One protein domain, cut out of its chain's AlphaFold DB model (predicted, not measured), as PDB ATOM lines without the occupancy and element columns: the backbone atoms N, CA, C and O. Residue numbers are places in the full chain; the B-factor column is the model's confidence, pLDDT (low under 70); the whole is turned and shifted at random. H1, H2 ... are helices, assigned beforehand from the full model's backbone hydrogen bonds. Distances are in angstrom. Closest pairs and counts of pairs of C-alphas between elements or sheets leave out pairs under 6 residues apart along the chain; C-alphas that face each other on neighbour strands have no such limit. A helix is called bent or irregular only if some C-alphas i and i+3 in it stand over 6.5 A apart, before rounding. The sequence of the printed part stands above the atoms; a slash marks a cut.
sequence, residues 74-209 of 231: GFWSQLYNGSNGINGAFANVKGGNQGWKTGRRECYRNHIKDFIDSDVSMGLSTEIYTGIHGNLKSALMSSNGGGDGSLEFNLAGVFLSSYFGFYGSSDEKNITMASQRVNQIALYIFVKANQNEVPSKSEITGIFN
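What this domain is: This is residues 74 to 209 of the 231 residues of an uncharacterized protein of Paraglaciecola arctica BSs20135 (UniProt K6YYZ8). An elongated assembly of helices has H5 in its middle: H6 folds back along H5 as a helical hairpin and runs on toward one end, while H3 reaches toward the opposite end. Short H1 and H4 sit between H3 and H5, H2 is beside H3, and H7 comes back near H5 and H6. The printed part has 136 residues with seven named helices, H1 to H7 in chain order, and no named strand; the class is all helix, with mostly crossed packing. It is compact by its radius of gyration of the C-alphas, 15.9 A, though the C-alphas span 56 by 30 by 25 A.

How they stand to each other: H1, residues 74 to 81, touches H3, residues 98 to 117, about perpendicular at 89 degrees; the closest C-alphas, of Tyr 80 and Lys 113, are 5.8 A apart, and H3 takes part with residues 109 to 116 alone. H3 has a kink of 25 degrees near residue 105 and is irregular: C-alphas 99 and 102 are 8.3 A apart. H2, residues 86 to 89, only just touches H3, with 3 pairs of C-alphas within 8 A, the closest being Ile 86 and Arg 105 at 7.1 A. H4, residues 136 to 141, touches H5, residues 151 to 163, at a steep tilt of 50 degrees, opposite ways; the closest C-alphas, of Leu 140 and Phe 153, are 5.1 A apart. H5 and H6, residues 175 to 194, form a helical hairpin and touch at a shallow tilt of 31 degrees, opposite ways, with the C-alphas of Phe 159 and Ala 178 closest at 5.0 A. H7, residues 201 to 208, is close to but not clearly touching H6; their closest C-alphas, of Ile 185 and Ile 207, are 7.2 A apart. H3 and H5 are apart. Every O i to N i+4 pair is within hydrogen-bond range in H1, H4, H5, H6 and H7; in H3 it is 14 of 16, and H2 is too short for such a pair.

Where its parts are: H1 begins at C-alpha 74, (280.536, 202.823, 218.913). H3 measures 29.4 A from first to last C-alpha, H5 18.2 A and H6 28.3 A. H6 ends at C-alpha 194, (269.822, 225.503, 231.390), and H7 at C-alpha 208, (283.803, 214.415, 222.855).

The domain as a whole: The two C-alphas farthest apart, of Gly 99 and Asn 196, are 55.7 A apart. The printed part has no cut. The links H3 to H4 and H5 to H6 are long. Mean pLDDT of the printed part is 72.6, with 56 residues under 70, among them residues 82 to 104 and 194 to 206.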
ATOM      1  N   GLY A  74     280.813 203.857 219.910       80.81
ATOM      2  CA  GLY A  74     280.536 202.823 218.913       80.81
ATOM      3  C   GLY A  74     281.656 201.789 218.814       80.81
ATOM      4  O   GLY A  74     281.369 200.593 218.817       80.81
ATOM      5  N   PHE A  75     282.916 202.234 218.811       81.31
ATOM      6  CA  PHE A  75     284.076 201.345 218.851       81.31
ATOM      7  C   PHE A  75     284.051 200.451 220.100       81.31
ATOM      8  O   PHE A  75     284.165 199.229 220.000       81.31
ATOM      9  N   TRP A  76     283.842 201.047 221.275       83.94
ATOM     10  CA  TRP A  76     283.814 200.322 222.546       83.94
ATOM     11  C   TRP A  76     282.669 199.303 222.622       83.94
ATOM     12  O   TRP A  76     282.871 198.165 223.047       83.94
ATOM     13  N   SER A  77     281.480 199.678 222.147       84.81
ATOM     14  CA  SER A  77     280.315 198.788 222.078       84.81
ATOM     15  C   SER A  77     280.560 197.607 221.136       84.81
ATOM     16  O   SER A  77     280.278 196.457 221.469       84.81
ATOM     17  N   GLN A  78     281.149 197.871 219.970       81.12
ATOM     18  CA  GLN A  78     281.534 196.853 218.997       81.12
ATOM     19  C   GLN A  78     282.575 195.869 219.554       81.12
ATOM     20  O   GLN A  78     282.413 194.654 219.406       81.12
ATOM     21  N   LEU A  79     283.597 196.387 220.245       80.00
ATOM     22  CA  LEU A  79     284.627 195.593 220.914       80.00
ATOM     23  C   LEU A  79     284.014 194.652 221.955       80.00
ATOM     24  O   LEU A  79     284.305 193.451 221.949       80.00
ATOM     25  N   TYR A  80     283.133 195.184 222.807       83.38
ATOM     26  CA  TYR A  80     282.440 194.406 223.831       83.38
ATOM     27  C   TYR A  80     281.554 193.300 223.233       83.38
ATOM     28  O   TYR A  80     281.533 192.175 223.746       83.38
ATOM     29  N   ASN A  81     280.851 193.609 222.137       81.25
ATOM     30  CA  ASN A  81     279.831 192.744 221.540       81.25
ATOM     31  C   ASN A  81     280.354 191.590 220.696       81.25
ATOM     32  O   ASN A  81     279.566 190.724 220.329       81.25
ATOM     33  N   GLY A  82     281.637 191.551 220.346       67.88
ATOM     34  CA  GLY A  82     282.107 190.446 219.514       67.88
ATOM     35  C   GLY A  82     282.839 190.836 218.242       67.88
ATOM     36  O   GLY A  82     283.467 189.965 217.642       67.88
ATOM     37  N   SER A  83     282.749 192.092 217.801       66.00
ATOM     38  CA  SER A  83     283.101 192.429 216.423       66.00
ATOM     39  C   SER A  83     284.618 192.551 216.212       66.00
ATOM     40  O   SER A  83     285.382 192.922 217.104       66.00
ATOM     41  N   ASN A  84     285.065 192.258 214.987       56.16
ATOM     42  CA  ASN A  84     286.480 192.234 214.586       56.16
ATOM     43  C   ASN A  84     287.138 193.632 214.465       56.16
ATOM     44  O   ASN A  84     288.210 193.759 213.868       56.16
ATOM     45  N   GLY A  85     286.535 194.689 215.028       55.84
ATOM     46  CA  GLY A  85     286.997 196.086 214.922       55.84
ATOM     47  C   GLY A  85     288.328 196.397 215.625       55.84
ATOM     48  O   GLY A  85     288.898 197.470 215.453       55.84
ATOM     49  N   ILE A  86     288.881 195.445 216.378       59.38
ATOM     50  CA  ILE A  86     290.101 195.602 217.191       59.38
ATOM     51  C   ILE A  86     291.353 195.840 216.336       59.38
ATOM     52  O   ILE A  86     292.310 196.471 216.788       59.38
ATOM     53  N   ASN A  87     291.350 195.371 215.084       53.16
ATOM     54  CA  ASN A  87     292.519 195.443 214.206       53.16
ATOM     55  C   ASN A  87     292.951 196.884 213.886       53.16
ATOM     56  O   ASN A  87     294.124 197.084 213.571       53.16
ATOM     57  N   GLY A  88     292.027 197.847 213.987       55.06
ATOM     58  CA  GLY A  88     292.264 199.261 213.704       55.06
ATOM     59  C   GLY A  88     292.630 200.113 214.916       55.06
ATOM     60  O   GLY A  88     293.297 201.107 214.724       55.06
ATOM     61  N   ALA A  89     292.266 199.753 216.150       59.66
ATOM     62  CA  ALA A  89     292.524 200.615 217.318       59.66
ATOM     63  C   ALA A  89     293.813 200.267 218.075       59.66
ATOM     64  O   ALA A  89     294.449 201.137 218.657       59.66
ATOM     65  N   PHE A  90     294.235 199.002 218.030       63.00
ATOM     66  CA  PHE A  90     295.406 198.507 218.759       63.00
ATOM     67  C   PHE A  90     296.547 198.173 217.792       63.00
ATOM     68  O   PHE A  90     297.030 197.039 217.728       63.00
ATOM     69  N   ALA A  91     296.949 199.152 216.976       53.72
ATOM     70  CA  ALA A  91     298.009 198.972 215.981       53.72
ATOM     71  C   ALA A  91     299.379 198.685 216.627       53.72
ATOM     72  O   ALA A  91     300.150 197.881 216.104       53.72
ATOM     73  N   ASN A  92     299.637 199.273 217.799       52.12
ATOM     74  CA  ASN A  92     300.927 199.252 218.487       52.12
ATOM     75  C   ASN A  92     300.781 198.769 219.936       52.12
ATOM     76  O   ASN A  92     300.997 199.491 220.908       52.12
ATOM     77  N   VAL A  93     300.395 197.507 220.073       54.47
ATOM     78  CA  VAL A  93     300.378 196.813 221.358       54.47
ATOM     79  C   VAL A  93     301.822 196.612 221.844       54.47
ATOM     80  O   VAL A  93     302.571 195.839 221.237       54.47
ATOM     81  N   LYS A  94     302.232 197.297 222.924       49.06
ATOM     82  CA  LYS A  94     303.540 197.061 223.566       49.06
ATOM     83  C   LYS A  94     303.614 195.610 224.065       49.06
ATOM     84  O   LYS A  94     302.631 195.065 224.549       49.06
ATOM     85  N   GLY A  95     304.778 194.967 223.929       47.44
ATOM     86  CA  GLY A  95     304.992 193.623 224.489       47.44
ATOM     87  C   GLY A  95     304.901 192.444 223.514       47.44
ATOM     88  O   GLY A  95     304.754 191.305 223.955       47.44
ATOM     89  N   GLY A  96     305.097 192.648 222.202       43.81
ATOM     90  CA  GLY A  96     306.078 191.744 221.580       43.81
ATOM     91  C   GLY A  96     305.999 191.333 220.112       43.81
ATOM     92  O   GLY A  96     305.449 192.006 219.247       43.81
ATOM     93  N   ASN A  97     306.556 190.144 219.872       43.94
ATOM     94  CA  ASN A  97     306.809 189.530 218.574       43.94
ATOM     95  C   ASN A  97     305.620 189.515 217.605       43.94
ATOM     96  O   ASN A  97     304.496 189.164 217.975       43.94
ATOM     97  N   GLN A  98     305.924 189.836 216.342       47.62
ATOM     98  CA  GLN A  98     305.000 189.937 215.208       47.62
ATOM     99  C   GLN A  98     304.200 188.651 214.916       47.62
ATOM    100  O   GLN A  98     303.171 188.739 214.249       47.62
ATOM    101  N   GLY A  99     304.623 187.489 215.428       53.84
ATOM    102  CA  GLY A  99     303.936 186.203 215.251       53.84
ATOM    103  C   GLY A  99     302.710 185.976 216.150       53.84
ATOM    104  O   GLY A  99     301.940 185.061 215.885       53.84
ATOM    105  N   TRP A 100     302.497 186.785 217.199       51.97
ATOM    106  CA  TRP A 100     301.438 186.576 218.215       51.97
ATOM    107  C   TRP A 100     300.337 187.647 218.189       51.97
ATOM    108  O   TRP A 100     299.648 187.879 219.185       51.97
ATOM    109  N   LYS A 101     300.168 188.320 217.044       57.22
ATOM    110  CA  LYS A 101     299.225 189.440 216.875       57.22
ATOM    111  C   LYS A 101     297.795 189.086 217.302       57.22
ATOM    112  O   LYS A 101     297.153 189.908 217.944       57.22
ATOM    113  N   THR A 102     297.321 187.875 217.011       62.50
ATOM    114  CA  THR A 102     295.965 187.432 217.381       62.50
ATOM    115  C   THR A 102     295.827 187.192 218.885       62.50
ATOM    116  O   THR A 102     294.933 187.760 219.500       62.50
ATOM    117  N   GLY A 103     296.753 186.449 219.506       65.38
ATOM    118  CA  GLY A 103     296.692 186.130 220.940       65.38
ATOM    119  C   GLY A 103     296.837 187.352 221.852       65.38
ATOM    120  O   GLY A 103     296.176 187.433 222.884       65.38
ATOM    121  N   ARG A 104     297.635 188.357 221.457       66.12
ATOM    122  CA  ARG A 104     297.652 189.635 222.187       66.12
ATOM    123  C   ARG A 104     296.365 190.414 221.995       66.12
ATOM    124  O   ARG A 104     295.800 190.854 222.980       66.12
ATOM    125  N   ARG A 105     295.862 190.556 220.767       70.19
ATOM    126  CA  ARG A 105     294.582 191.247 220.533       70.19
ATOM    127  C   ARG A 105     293.446 190.632 221.356       70.19
ATOM    128  O   ARG A 105     292.686 191.379 221.959       70.19
ATOM    129  N   GLU A 106     293.395 189.304 221.444       74.06
ATOM    130  CA  GLU A 106     292.460 188.563 222.304       74.06
ATOM    131  C   GLU A 106     292.645 188.909 223.789       74.06
ATOM    132  O   GLU A 106     291.684 189.226 224.475       74.06
ATOM    133  N   CYS A 107     293.883 188.922 224.287       75.38
ATOM    134  CA  CYS A 107     294.177 189.277 225.677       75.38
ATOM    135  C   CYS A 107     293.716 190.701 226.032       75.38
ATOM    136  O   CYS A 107     293.036 190.908 227.034       75.38
ATOM    137  N   TYR A 108     294.037 191.680 225.186       76.38
ATOM    138  CA  TYR A 108     293.621 193.069 225.383       76.38
ATOM    139  C   TYR A 108     292.105 193.219 225.343       76.38
ATOM    140  O   TYR A 108     291.522 193.914 226.173       76.38
ATOM    141  N   ARG A 109     291.465 192.527 224.401       77.38
ATOM    142  CA  ARG A 109     290.013 192.459 224.310       77.38
ATOM    143  C   ARG A 109     289.395 191.910 225.585       77.38
ATOM    144  O   ARG A 109     288.469 192.527 226.097       77.38
ATOM    145  N   ASN A 110     289.893 190.773 226.066       80.31
ATOM    146  CA  ASN A 110     289.381 190.120 227.265       80.31
ATOM    147  C   ASN A 110     289.560 191.034 228.470       80.31
ATOM    148  O   ASN A 110     288.593 191.287 229.163       80.31
ATOM    149  N   HIS A 111     290.728 191.657 228.631       81.88
ATOM    150  CA  HIS A 111     290.950 192.613 229.712       81.88
ATOM    151  C   HIS A 111     289.975 193.803 229.681       81.88
ATOM    152  O   HIS A 111     289.410 194.170 230.706       81.88
ATOM    153  N   ILE A 112     289.749 194.405 228.507       84.00
ATOM    154  CA  ILE A 112     288.783 195.505 228.360       84.00
ATOM    155  C   ILE A 112     287.362 195.013 228.649       84.00
ATOM    156  O   ILE A 112     286.588 195.715 229.297       84.00
ATOM    157  N   LYS A 113     287.013 193.813 228.178       84.62
ATOM    158  CA  LYS A 113     285.706 193.200 228.411       84.62
ATOM    159  C   LYS A 113     285.483 192.920 229.896       84.62
ATOM    160  O   LYS A 113     284.462 193.348 230.414       84.62
ATOM    161  N   ASP A 114     286.453 192.313 230.570       86.25
ATOM    162  CA  ASP A 114     286.431 192.032 232.006       86.25
ATOM    163  C   ASP A 114     286.300 193.329 232.813       86.25
ATOM    164  O   ASP A 114     285.517 193.399 233.757       86.25
ATOM    165  N   PHE A 115     287.003 194.393 232.408       87.69
ATOM    166  CA  PHE A 115     286.856 195.710 233.024       87.69
ATOM    167  C   PHE A 115     285.435 196.270 232.854       87.69
ATOM    168  O   PHE A 115     284.838 196.731 233.825       87.69
ATOM    169  N   ILE A 116     284.857 196.193 231.652       87.94
ATOM    170  CA  ILE A 116     283.467 196.616 231.408       87.94
ATOM    171  C   ILE A 116     282.480 195.753 232.209       87.94
ATOM    172  O   ILE A 116     281.511 196.278 232.752       87.94
ATOM    173  N   ASP A 117     282.731 194.448 232.310       87.75
ATOM    174  CA  ASP A 117     281.898 193.494 233.043       87.75
ATOM    175  C   ASP A 117     282.041 193.604 234.571       87.75
ATOM    176  O   ASP A 117     281.175 193.111 235.287       87.75
ATOM    177  N   SER A 118     283.061 194.306 235.080       85.00
ATOM    178  CA  SER A 118     283.303 194.500 236.521       85.00
ATOM    179  C   SER A 118     282.391 195.534 237.207       85.00
ATOM    180  O   SER A 118     282.676 195.974 238.318       85.00
ATOM    181  N   ASP A 119     281.291 195.926 236.558       79.12
ATOM    182  CA  ASP A 119     280.281 196.864 237.074       79.12
ATOM    183  C   ASP A 119     280.828 198.229 237.531       79.12
ATOM    184  O   ASP A 119     280.279 198.893 238.415       79.12
ATOM    185  N   VAL A 120     281.888 198.701 236.871       84.94
ATOM    186  CA  VAL A 120     282.478 200.019 237.133       84.94
ATOM    187  C   VAL A 120     281.443 201.127 236.926       84.94
ATOM    188  O   VAL A 120     280.760 201.208 235.900       84.94
ATOM    189  N   SER A 121     281.356 202.021 237.910       85.81
ATOM    190  CA  SER A 121     280.607 203.269 237.798       85.81
ATOM    191  C   SER A 121     281.473 204.346 237.151       85.81
ATOM    192  O   SER A 121     282.633 204.520 237.519       85.81
ATOM    193  N   MET A 122     280.890 205.123 236.239       86.19
ATOM    194  CA  MET A 122     281.528 206.315 235.676       86.19
ATOM    195  C   MET A 122     281.671 207.445 236.707       86.19
ATOM    196  O   MET A 122     282.376 208.416 236.447       86.19
ATOM    197  N   GLY A 123     281.024 207.335 237.875       81.31
ATOM    198  CA  GLY A 123     281.109 208.335 238.941       81.31
ATOM    199  C   GLY A 123     280.423 209.655 238.584       81.31
ATOM    200  O   GLY A 123     280.909 210.715 238.971       81.31
ATOM    201  N   LEU A 124     279.333 209.603 237.811       77.44
ATOM    202  CA  LEU A 124     278.532 210.782 237.472       77.44
ATOM    203  C   LEU A 124     277.951 211.413 238.741       77.44
ATOM    204  O   LEU A 124     277.364 210.708 239.562       77.44
ATOM    205  N   SER A 125     278.089 212.734 238.884       71.50
ATOM    206  CA  SER A 125     277.451 213.461 239.981       71.50
ATOM    207  C   SER A 125     275.932 213.334 239.874       71.50
ATOM    208  O   SER A 125     275.335 213.708 238.860       71.50
ATOM    209  N   THR A 126     275.305 212.856 240.949       68.19
ATOM    210  CA  THR A 126     273.846 212.716 241.074       68.19
ATOM    211  C   THR A 126     273.111 214.055 241.008       68.19
ATOM    212  O   THR A 126     271.905 214.089 240.783       68.19
ATOM    213  N   GLU A 127     273.833 215.158 241.208       64.06
ATOM    214  CA  GLU A 127     273.314 216.526 241.140       64.06
ATOM    215  C   GLU A 127     273.164 217.004 239.686       64.06
ATOM    216  O   GLU A 127     272.283 217.801 239.379       64.06
ATOM    217  N   ILE A 128     274.018 216.508 238.784       64.12
ATOM    218  CA  ILE A 128     274.011 216.835 237.348       64.12
ATOM    219  C   ILE A 128     273.180 215.806 236.579       64.12
ATOM    220  O   ILE A 128     272.542 216.121 235.574       64.12
ATOM    221  N   TYR A 129     273.201 214.558 237.043       63.09
ATOM    222  CA  TYR A 129     272.651 213.426 236.327       63.09
ATOM    223  C   TYR A 129     271.808 212.550 237.260       63.09
ATOM    224  O   TYR A 129     272.323 211.825 238.107       63.09
ATOM    225  N   THR A 130     270.487 212.598 237.077       57.56
ATOM    226  CA  THR A 130     269.497 211.847 237.874       57.56
ATOM    227  C   THR A 130     269.099 210.506 237.247       57.56
ATOM    228  O   THR A 130     268.221 209.812 237.758       57.56
ATOM    229  N   GLY A 131     269.713 210.133 236.119       57.78
ATOM    230  CA  GLY A 131     269.412 208.890 235.418       57.78
ATOM    231  C   GLY A 131     269.941 207.644 236.138       57.78
ATOM    232  O   GLY A 131     270.906 207.683 236.897       57.78
ATOM    233  N   ILE A 132     269.329 206.496 235.840       52.16
ATOM    234  CA  ILE A 132     269.572 205.188 236.485       52.16
ATOM    235  C   ILE A 132     270.921 204.561 236.039       52.16
ATOM    236  O   ILE A 132     271.287 203.463 236.449       52.16
ATOM    237  N   HIS A 133     271.702 205.239 235.190       57.19
ATOM    238  CA  HIS A 133     272.752 204.605 234.383       57.19
ATOM    239  C   HIS A 133     274.145 205.232 234.548       57.19
ATOM    240  O   HIS A 133     274.822 205.537 233.572       57.19
ATOM    241  N   GLY A 134     274.615 205.352 235.793       64.88
ATOM    242  CA  GLY A 134     276.036 205.600 236.082       64.88
ATOM    243  C   GLY A 134     276.944 204.387 235.822       64.88
ATOM    244  O   GLY A 134     278.162 204.539 235.756       64.88
ATOM    245  N   ASN A 135     276.370 203.188 235.662       84.88
ATOM    246  CA  ASN A 135     277.103 201.956 235.364       84.88
ATOM    247  C   ASN A 135     277.585 201.940 233.904       84.88
ATOM    248  O   ASN A 135     276.796 202.109 232.969       84.88
ATOM    249  N   LEU A 136     278.882 201.692 233.726       86.31
ATOM    250  CA  LEU A 136     279.575 201.748 232.444       86.31
ATOM    251  C   LEU A 136     279.006 200.768 231.412       86.31
ATOM    252  O   LEU A 136     278.774 201.141 230.262       86.31
ATOM    253  N   LYS A 137     278.742 199.523 231.819       87.75
ATOM    254  CA  LYS A 137     278.210 198.480 230.936       87.75
ATOM    255  C   LYS A 137     276.818 198.837 230.435       87.75
ATOM    256  O   LYS A 137     276.561 198.783 229.235       87.75
ATOM    257  N   SER A 138     275.937 199.258 231.335       84.25
ATOM    258  CA  SER A 138     274.573 199.664 230.981       84.25
ATOM    259  C   SER A 138     274.570 200.885 230.057       84.25
ATOM    260  O   SER A 138     273.859 200.893 229.053       84.25
ATOM    261  N   ALA A 139     275.418 201.878 230.337       85.44
ATOM    262  CA  ALA A 139     275.592 203.052 229.488       85.44
ATOM    263  C   ALA A 139     276.084 202.676 228.080       85.44
ATOM    264  O   ALA A 139     275.517 203.130 227.084       85.44
ATOM    265  N   LEU A 140     277.058 201.769 227.973       84.88
ATOM    266  CA  LEU A 140     277.586 201.298 226.691       84.88
ATOM    267  C   LEU A 140     276.572 200.453 225.896       84.88
ATOM    268  O   LEU A 140     276.586 200.455 224.663       84.88
ATOM    269  N   MET A 141     275.682 199.739 226.587       80.50
ATOM    270  CA  MET A 141     274.620 198.935 225.973       80.50
ATOM    271  C   MET A 141     273.355 199.742 225.653       80.50
ATOM    272  O   MET A 141     272.492 199.255 224.930       80.50
ATOM    273  N   SER A 142     273.251 200.988 226.122       73.75
ATOM    274  CA  SER A 142     272.098 201.866 225.863       73.75
ATOM    275  C   SER A 142     272.016 202.407 224.422       73.75
ATOM    276  O   SER A 142     271.134 203.205 224.097       73.75
ATOM    277  N   SER A 143     272.920 201.979 223.534       66.19
ATOM    278  CA  SER A 143     272.903 202.354 222.120       66.19
ATOM    279  C   SER A 143     271.708 201.746 221.387       66.19
ATOM    280  O   SER A 143     271.581 200.532 221.264       66.19
ATOM    281  N   ASN A 144     270.865 202.601 220.806       55.00
ATOM    282  CA  ASN A 144     269.697 202.183 220.024       55.00
ATOM    283  C   ASN A 144     270.018 201.854 218.550       55.00
ATOM    284  O   ASN A 144     269.154 201.990 217.687       55.00
ATOM    285  N   GLY A 145     271.252 201.454 218.226       47.09
ATOM    286  CA  GLY A 145     271.596 200.913 216.902       47.09
ATOM    287  C   GLY A 145     271.510 201.890 215.714       47.09
ATOM    288  O   GLY A 145     271.641 201.458 214.573       47.09
ATOM    289  N   GLY A 146     271.328 203.196 215.944       40.38
ATOM    290  CA  GLY A 146     271.359 204.210 214.886       40.38
ATOM    291  C   GLY A 146     271.259 205.645 215.412       40.38
ATOM    292  O   GLY A 146     270.216 206.044 215.924       40.38
ATOM    293  N   GLY A 147     272.334 206.429 215.267       53.34
ATOM    294  CA  GLY A 147     272.405 207.853 215.634       53.34
ATOM    295  C   GLY A 147     273.589 208.211 216.542       53.34
ATOM    296  O   GLY A 147     274.395 207.347 216.872       53.34
ATOM    297  N   ASP A 148     273.654 209.480 216.971       55.81
ATOM    298  CA  ASP A 148     274.718 210.080 217.811       55.81
ATOM    299  C   ASP A 148     274.777 209.520 219.260       55.81
ATOM    300  O   ASP A 148     275.436 210.094 220.120       55.81
ATOM    301  N   GLY A 149     274.101 208.397 219.544       65.31
ATOM    302  CA  GLY A 149     274.058 207.767 220.866       65.31
ATOM    303  C   GLY A 149     273.226 208.519 221.912       65.31
ATOM    304  O   GLY A 149     272.756 209.630 221.683       65.31
ATOM    305  N   SER A 150     273.022 207.895 223.073       76.25
ATOM    306  CA  SER A 150     272.553 208.582 224.283       76.25
ATOM    307  C   SER A 150     273.707 209.382 224.916       76.25
ATOM    308  O   SER A 150     274.875 209.185 224.559       76.25
ATOM    309  N   LEU A 151     273.424 210.306 225.840       78.56
ATOM    310  CA  LEU A 151     274.489 211.054 226.525       78.56
ATOM    311  C   LEU A 151     275.404 210.082 227.281       78.56
ATOM    312  O   LEU A 151     276.621 210.150 227.176       78.56
ATOM    313  N   GLU A 152     274.798 209.122 227.962       82.31
ATOM    314  CA  GLU A 152     275.421 208.046 228.717       82.31
ATOM    315  C   GLU A 152     276.330 207.200 227.831       82.31
ATOM    316  O   GLU A 152     277.450 206.878 228.218       82.31
ATOM    317  N   PHE A 153     275.878 206.890 226.613       84.38
ATOM    318  CA  PHE A 153     276.672 206.155 225.638       84.38
ATOM    319  C   PHE A 153     277.946 206.918 225.272       84.38
ATOM    320  O   PHE A 153     279.032 206.346 225.301       84.38
ATOM    321  N   ASN A 154     277.841 208.219 224.991       83.88
ATOM    322  CA  ASN A 154     279.006 209.052 224.686       83.88
ATOM    323  C   ASN A 154     279.932 209.221 225.898       83.88
ATOM    324  O   ASN A 154     281.145 209.061 225.773       83.88
ATOM    325  N   LEU A 155     279.370 209.451 227.084       86.38
ATOM    326  CA  LEU A 155     280.117 209.541 228.339       86.38
ATOM    327  C   LEU A 155     280.864 208.236 228.663       86.38
ATOM    328  O   LEU A 155     282.008 208.293 229.108       86.38
ATOM    329  N   ALA A 156     280.293 207.070 228.348       88.38
ATOM    330  CA  ALA A 156     280.986 205.786 228.459       88.38
ATOM    331  C   ALA A 156     282.200 205.701 227.518       88.38
ATOM    332  O   ALA A 156     283.262 205.224 227.918       88.38
ATOM    333  N   GLY A 157     282.078 206.214 226.289       87.06
ATOM    334  CA  GLY A 157     283.197 206.305 225.345       87.06
ATOM    335  C   GLY A 157     284.328 207.209 225.845       87.06
ATOM    336  O   GLY A 157     285.503 206.853 225.724       87.06
ATOM    337  N   VAL A 158     283.979 208.337 226.469       87.00
ATOM    338  CA  VAL A 158     284.945 209.244 227.110       87.00
ATOM    339  C   VAL A 158     285.638 208.556 228.280       87.00
ATOM    340  O   VAL A 158     286.863 208.609 228.385       87.00
ATOM    341  N   PHE A 159     284.865 207.895 229.145       89.31
ATOM    342  CA  PHE A 159     285.378 207.195 230.317       89.31
ATOM    343  C   PHE A 159     286.418 206.142 229.920       89.31
ATOM    344  O   PHE A 159     287.538 206.155 230.425       89.31
ATOM    345  N   LEU A 160     286.070 205.273 228.967       88.75
ATOM    346  CA  LEU A 160     286.943 204.206 228.473       88.75
ATOM    347  C   LEU A 160     288.184 204.765 227.776       88.75
ATOM    348  O   LEU A 160     289.293 204.302 228.030       88.75
ATOM    349  N   SER A 161     288.019 205.798 226.947       85.50
ATOM    350  CA  SER A 161     289.149 206.448 226.278       85.50
ATOM    351  C   SER A 161     290.092 207.133 227.268       85.50
ATOM    352  O   SER A 161     291.302 207.134 227.063       85.50
ATOM    353  N   SER A 162     289.566 207.683 228.364       85.94
ATOM    354  CA  SER A 162     290.383 208.251 229.434       85.94
ATOM    355  C   SER A 162     291.100 207.162 230.228       85.94
ATOM    356  O   SER A 162     292.308 207.244 230.418       85.94
ATOM    357  N   TYR A 163     290.373 206.128 230.656       86.50
ATOM    358  CA  TYR A 163     290.917 205.053 231.482       86.50
ATOM    359  C   TYR A 163     291.990 204.249 230.743       86.50
ATOM    360  O   TYR A 163     293.040 203.961 231.304       86.50
ATOM    361  N   PHE A 164     291.778 203.928 229.468       81.75
ATOM    362  CA  PHE A 164     292.745 203.165 228.677       81.75
ATOM    363  C   PHE A 164     293.794 204.040 227.968       81.75
ATOM    364  O   PHE A 164     294.526 203.551 227.112       81.75
ATOM    365  N   GLY A 165     293.883 205.330 228.317       75.88
ATOM    366  CA  GLY A 165     294.956 206.219 227.861       75.88
ATOM    367  C   GLY A 165     294.851 206.693 226.406       75.88
ATOM    368  O   GLY A 165     295.786 207.310 225.894       75.88
ATOM    369  N   PHE A 166     293.715 206.471 225.738       77.00
ATOM    370  CA  PHE A 166     293.465 206.930 224.365       77.00
ATOM    371  C   PHE A 166     293.402 208.453 224.252       77.00
ATOM    372  O   PHE A 166     293.782 208.999 223.224       77.00
ATOM    373  N   TYR A 167     293.016 209.143 225.329       72.00
ATOM    374  CA  TYR A 167     293.120 210.600 225.440       72.00
ATOM    375  C   TYR A 167     294.491 211.094 225.947       72.00
ATOM    376  O   TYR A 167     294.633 212.268 226.269       72.00
ATOM    377  N   GLY A 168     295.500 210.228 226.046       67.88
ATOM    378  CA  GLY A 168     296.823 210.553 226.586       67.88
ATOM    379  C   GLY A 168     297.218 209.620 227.729       67.88
ATOM    380  O   GLY A 168     296.388 209.229 228.546       67.88
ATOM    381  N   SER A 169     298.503 209.263 227.797       66.19
ATOM    382  CA  SER A 169     299.013 208.228 228.707       66.19
ATOM    383  C   SER A 169     299.272 208.696 230.145       66.19
ATOM    384  O   SER A 169     299.646 207.880 230.978       66.19
ATOM    385  N   SER A 170     299.142 209.993 230.448       66.44
ATOM    386  CA  SER A 170     299.430 210.536 231.787       66.44
ATOM    387  C   SER A 170     298.445 210.064 232.857       66.44
ATOM    388  O   SER A 170     298.833 209.933 234.014       66.44
ATOM    389  N   ASP A 171     297.206 209.768 232.456       69.56
ATOM    390  CA  ASP A 171     296.100 209.432 233.360       69.56
ATOM    391  C   ASP A 171     295.565 208.005 233.125       69.56
ATOM    392  O   ASP A 171     294.448 207.671 233.527       69.56
ATOM    393  N   GLU A 172     296.344 207.157 232.443       74.88
ATOM    394  CA  GLU A 172     295.976 205.767 232.162       74.88
ATOM    395  C   GLU A 172     295.737 204.987 233.471       74.88
ATOM    396  O   GLU A 172     296.434 205.173 234.469       74.88
ATOM    397  N   LYS A 173     294.733 204.103 233.465       80.00
ATOM    398  CA  LYS A 173     294.266 203.279 234.594       80.00
ATOM    399  C   LYS A 173     293.789 204.085 235.815       80.00
ATOM    400  O   LYS A 173     293.569 203.514 236.881       80.00
ATOM    401  N   ASN A 174     293.560 205.396 235.676       84.75
ATOM    402  CA  ASN A 174     293.057 206.245 236.752       84.75
ATOM    403  C   ASN A 174     291.539 206.475 236.628       84.75
ATOM    404  O   ASN A 174     291.072 207.327 235.870       84.75
ATOM    405  N   ILE A 175     290.763 205.723 237.417       85.56
ATOM    406  CA  ILE A 175     289.293 205.832 237.466       85.56
ATOM    407  C   ILE A 175     288.856 207.247 237.859       85.56
ATOM    408  O   ILE A 175     287.937 207.789 237.254       85.56
ATOM    409  N   THR A 176     289.527 207.876 238.828       84.12
ATOM    410  CA  THR A 176     289.170 209.220 239.304       84.12
ATOM    411  C   THR A 176     289.307 210.260 238.199       84.12
ATOM    412  O   THR A 176     288.397 211.064 238.012       84.12
ATOM    413  N   MET A 177     290.394 210.219 237.425       83.00
ATOM    414  CA  MET A 177     290.591 211.133 236.294       83.00
ATOM    415  C   MET A 177     289.578 210.882 235.175       83.00
ATOM    416  O   MET A 177     289.018 211.832 234.623       83.00
ATOM    417  N   ALA A 178     289.279 209.612 234.879       85.56
ATOM    418  CA  ALA A 178     288.240 209.257 233.917       85.56
ATOM    419  C   ALA A 178     286.864 209.797 234.348       85.56
ATOM    420  O   ALA A 178     286.186 210.456 233.560       85.56
ATOM    421  N   SER A 179     286.485 209.614 235.616       85.81
ATOM    422  CA  SER A 179     285.253 210.167 236.191       85.81
ATOM    423  C   SER A 179     285.222 211.694 236.172       85.81
ATOM    424  O   SER A 179     284.195 212.281 235.834       85.81
ATOM    425  N   GLN A 180     286.324 212.366 236.511       83.56
ATOM    426  CA  GLN A 180     286.404 213.829 236.470       83.56
ATOM    427  C   GLN A 180     286.164 214.366 235.059       83.56
ATOM    428  O   GLN A 180     285.362 215.281 234.882       83.56
ATOM    429  N   ARG A 181     286.794 213.761 234.047       83.50
ATOM    430  CA  ARG A 181     286.648 214.171 232.644       83.50
ATOM    431  C   ARG A 181     285.215 213.994 232.142       83.50
ATOM    432  O   ARG A 181     284.667 214.883 231.497       83.50
ATOM    433  N   VAL A 182     284.574 212.885 232.499       85.81
ATOM    434  CA  VAL A 182     283.159 212.643 232.186       85.81
ATOM    435  C   VAL A 182     282.250 213.675 232.870       85.81
ATOM    436  O   VAL A 182     281.356 214.223 232.225       85.81
ATOM    437  N   ASN A 183     282.493 213.996 234.145       82.19
ATOM    438  CA  ASN A 183     281.711 215.002 234.872       82.19
ATOM    439  C   ASN A 183     281.885 216.419 234.310       82.19
ATOM    440  O   ASN A 183     280.913 217.168 234.272       82.19
ATOM    441  N   GLN A 184     283.079 216.785 233.839       81.06
ATOM    442  CA  GLN A 184     283.316 218.081 233.189       81.06
ATOM    443  C   GLN A 184     282.451 218.248 231.933       81.06
ATOM    444  O   GLN A 184     281.802 219.279 231.761       81.06
ATOM    445  N   ILE A 185     282.380 217.215 231.088       80.94
ATOM    446  CA  ILE A 185     281.531 217.236 229.890       80.94
ATOM    447  C   ILE A 185     280.049 217.278 230.263       80.94
ATOM    448  O   ILE A 185     279.291 218.067 229.700       80.94
ATOM    449  N   ALA A 186     279.630 216.434 231.211       80.12
ATOM    450  CA  ALA A 186     278.245 216.389 231.661       80.12
ATOM    451  C   ALA A 186     277.795 217.751 232.212       80.12
ATOM    452  O   ALA A 186     276.709 218.222 231.872       80.12
ATOM    453  N   LEU A 187     278.652 218.413 232.996       78.00
ATOM    454  CA  LEU A 187     278.388 219.743 233.534       78.00
ATOM    455  C   LEU A 187     278.267 220.798 232.432       78.00
ATOM    456  O   LEU A 187     277.320 221.578 232.454       78.00
ATOM    457  N   TYR A 188     279.178 220.805 231.454       77.75
ATOM    458  CA  TYR A 188     279.115 221.736 230.326       77.75
ATOM    459  C   TYR A 188     277.782 221.614 229.571       77.75
ATOM    460  O   TYR A 188     277.087 222.607 229.347       77.75
ATOM    461  N   ILE A 189     277.382 220.382 229.232       76.69
ATOM    462  CA  ILE A 189     276.122 220.114 228.524       76.69
ATOM    463  C   ILE A 189     274.920 220.542 229.375       76.69
ATOM    464  O   ILE A 189     273.972 221.130 228.852       76.69
ATOM    465  N   PHE A 190     274.962 220.285 230.683       75.56
ATOM    466  CA  PHE A 190     273.915 220.684 231.621       75.56
ATOM    467  C   PHE A 190     273.769 222.208 231.730       75.56
ATOM    468  O   PHE A 190     272.652 222.723 231.681       75.56
ATOM    469  N   VAL A 191     274.874 222.951 231.843       73.62
ATOM    470  CA  VAL A 191     274.853 224.423 231.911       73.62
ATOM    471  C   VAL A 191     274.274 225.015 230.627       73.62
ATOM    472  O   VAL A 191     273.356 225.831 230.705       73.62
ATOM    473  N   LYS A 192     274.718 224.544 229.452       71.00
ATOM    474  CA  LYS A 192     274.176 224.993 228.159       71.00
ATOM    475  C   LYS A 192     272.674 224.731 228.039       71.00
ATOM    476  O   LYS A 192     271.915 225.638 227.703       71.00
ATOM    477  N   ALA A 193     272.222 223.537 228.428       70.00
ATOM    478  CA  ALA A 193     270.801 223.205 228.428       70.00
ATOM    479  C   ALA A 193     269.969 224.145 229.327       70.00
ATOM    480  O   ALA A 193     268.873 224.545 228.934       70.00
ATOM    481  N   ASN A 194     270.489 224.545 230.495       67.44
ATOM    482  CA  ASN A 194     269.822 225.503 231.390       67.44
ATOM    483  C   ASN A 194     269.817 226.942 230.857       67.44
ATOM    484  O   ASN A 194     268.926 227.718 231.194       67.44
ATOM    485  N   GLN A 195     270.773 227.299 229.999       69.56
ATOM    486  CA  GLN A 195     270.808 228.590 229.305       69.56
ATOM    487  C   GLN A 195     269.851 228.641 228.096       69.56
ATOM    488  O   GLN A 195     269.827 229.633 227.374       69.56
ATOM    489  N   ASN A 196     269.033 227.599 227.868       68.62
ATOM    490  CA  ASN A 196     268.248 227.387 226.641       68.62
ATOM    491  C   ASN A 196     269.103 227.362 225.361       68.62
ATOM    492  O   ASN A 196     268.577 227.489 224.252       68.62
ATOM    493  N   GLU A 197     270.409 227.151 225.501       67.06
ATOM    494  CA  GLU A 197     271.322 226.962 224.389       67.06
ATOM    495  C   GLU A 197     271.408 225.470 224.092       67.06
ATOM    496  O   GLU A 197     271.748 224.653 224.949       67.06
ATOM    497  N   VAL A 198     271.071 225.085 222.864       63.03
ATOM    498  CA  VAL A 198     271.270 223.711 222.404       63.03
ATOM    499  C   VAL A 198     272.638 223.667 221.738       63.03
ATOM    500  O   VAL A 198     272.778 224.278 220.675       63.03
ATOM    501  N   PRO A 199     273.627 222.950 222.306       65.75
ATOM    502  CA  PRO A 199     274.907 222.777 221.642       65.75
ATOM    503  C   PRO A 199     274.673 222.208 220.242       65.75
ATOM    504  O   PRO A 199     273.945 221.224 220.062       65.75
ATOM    505  N   SER A 200     275.260 222.843 219.235       66.12
ATOM    506  CA  SER A 200     275.214 222.355 217.864       66.12
ATOM    507  C   SER A 200     275.823 220.955 217.784       66.12
ATOM    508  O   SER A 200     276.669 220.560 218.587       66.12
ATOM    509  N   LYS A 201     275.436 220.183 216.765       64.19
ATOM    510  CA  LYS A 201     276.005 218.846 216.551       64.19
ATOM    511  C   LYS A 201     277.536 218.886 216.440       64.19
ATOM    512  O   LYS A 201     278.201 217.996 216.952       64.19
ATOM    513  N   SER A 202     278.089 219.917 215.803       64.44
ATOM    514  CA  SER A 202     279.535 220.144 215.713       64.44
ATOM    515  C   SER A 202     280.181 220.407 217.071       64.44
ATOM    516  O   SER A 202     281.264 219.890 217.315       64.44
ATOM    517  N   GLU A 203     279.523 221.155 217.959       67.56
ATOM    518  CA  GLU A 203     280.020 221.384 219.320       67.56
ATOM    519  C   GLU A 203     279.987 220.097 220.137       67.56
ATOM    520  O   GLU A 203     280.986 219.755 220.751       67.56
ATOM    521  N   ILE A 204     278.895 219.329 220.080       66.81
ATOM    522  CA  ILE A 204     278.786 218.034 220.773       66.81
ATOM    523  C   ILE A 204     279.879 217.070 220.297       66.81
ATOM    524  O   ILE A 204     280.589 216.485 221.112       66.81
ATOM    525  N   THR A 205     280.058 216.932 218.982       65.94
ATOM    526  CA  THR A 205     281.121 216.090 218.415       65.94
ATOM    527  C   THR A 205     282.512 216.601 218.798       65.94
ATOM    528  O   THR A 205     283.386 215.797 219.118       65.94
ATOM    529  N   GLY A 206     282.719 217.922 218.808       68.62
ATOM    530  CA  GLY A 206     283.981 218.550 219.201       68.62
ATOM    531  C   GLY A 206     284.321 218.366 220.682       68.62
ATOM    532  O   GLY A 206     285.476 218.112 221.004       68.62
ATOM    533  N   ILE A 207     283.322 218.413 221.567       76.38
ATOM    534  CA  ILE A 207     283.461 218.211 223.019       76.38
ATOM    535  C   ILE A 207     283.941 216.799 223.337       76.38
ATOM    536  O   ILE A 207     284.812 216.607 224.182       76.38
ATOM    537  N   PHE A 208     283.381 215.797 222.662       76.88
ATOM    538  CA  PHE A 208     283.803 214.415 222.855       76.88
ATOM    539  C   PHE A 208     285.103 214.075 222.109       76.88
ATOM    540  O   PHE A 208     285.817 213.156 222.513       76.88
ATOM    541  N   ASN A 209     285.405 214.798 221.026       75.56
ATOM    542  CA  ASN A 209     286.581 214.627 220.169       75.56
ATOM    543  C   ASN A 209     286.874 213.155 219.822       75.56
ATOM    544  O   ASN A 209     287.999 212.659 219.949       75.56
TER     545      ASN A 209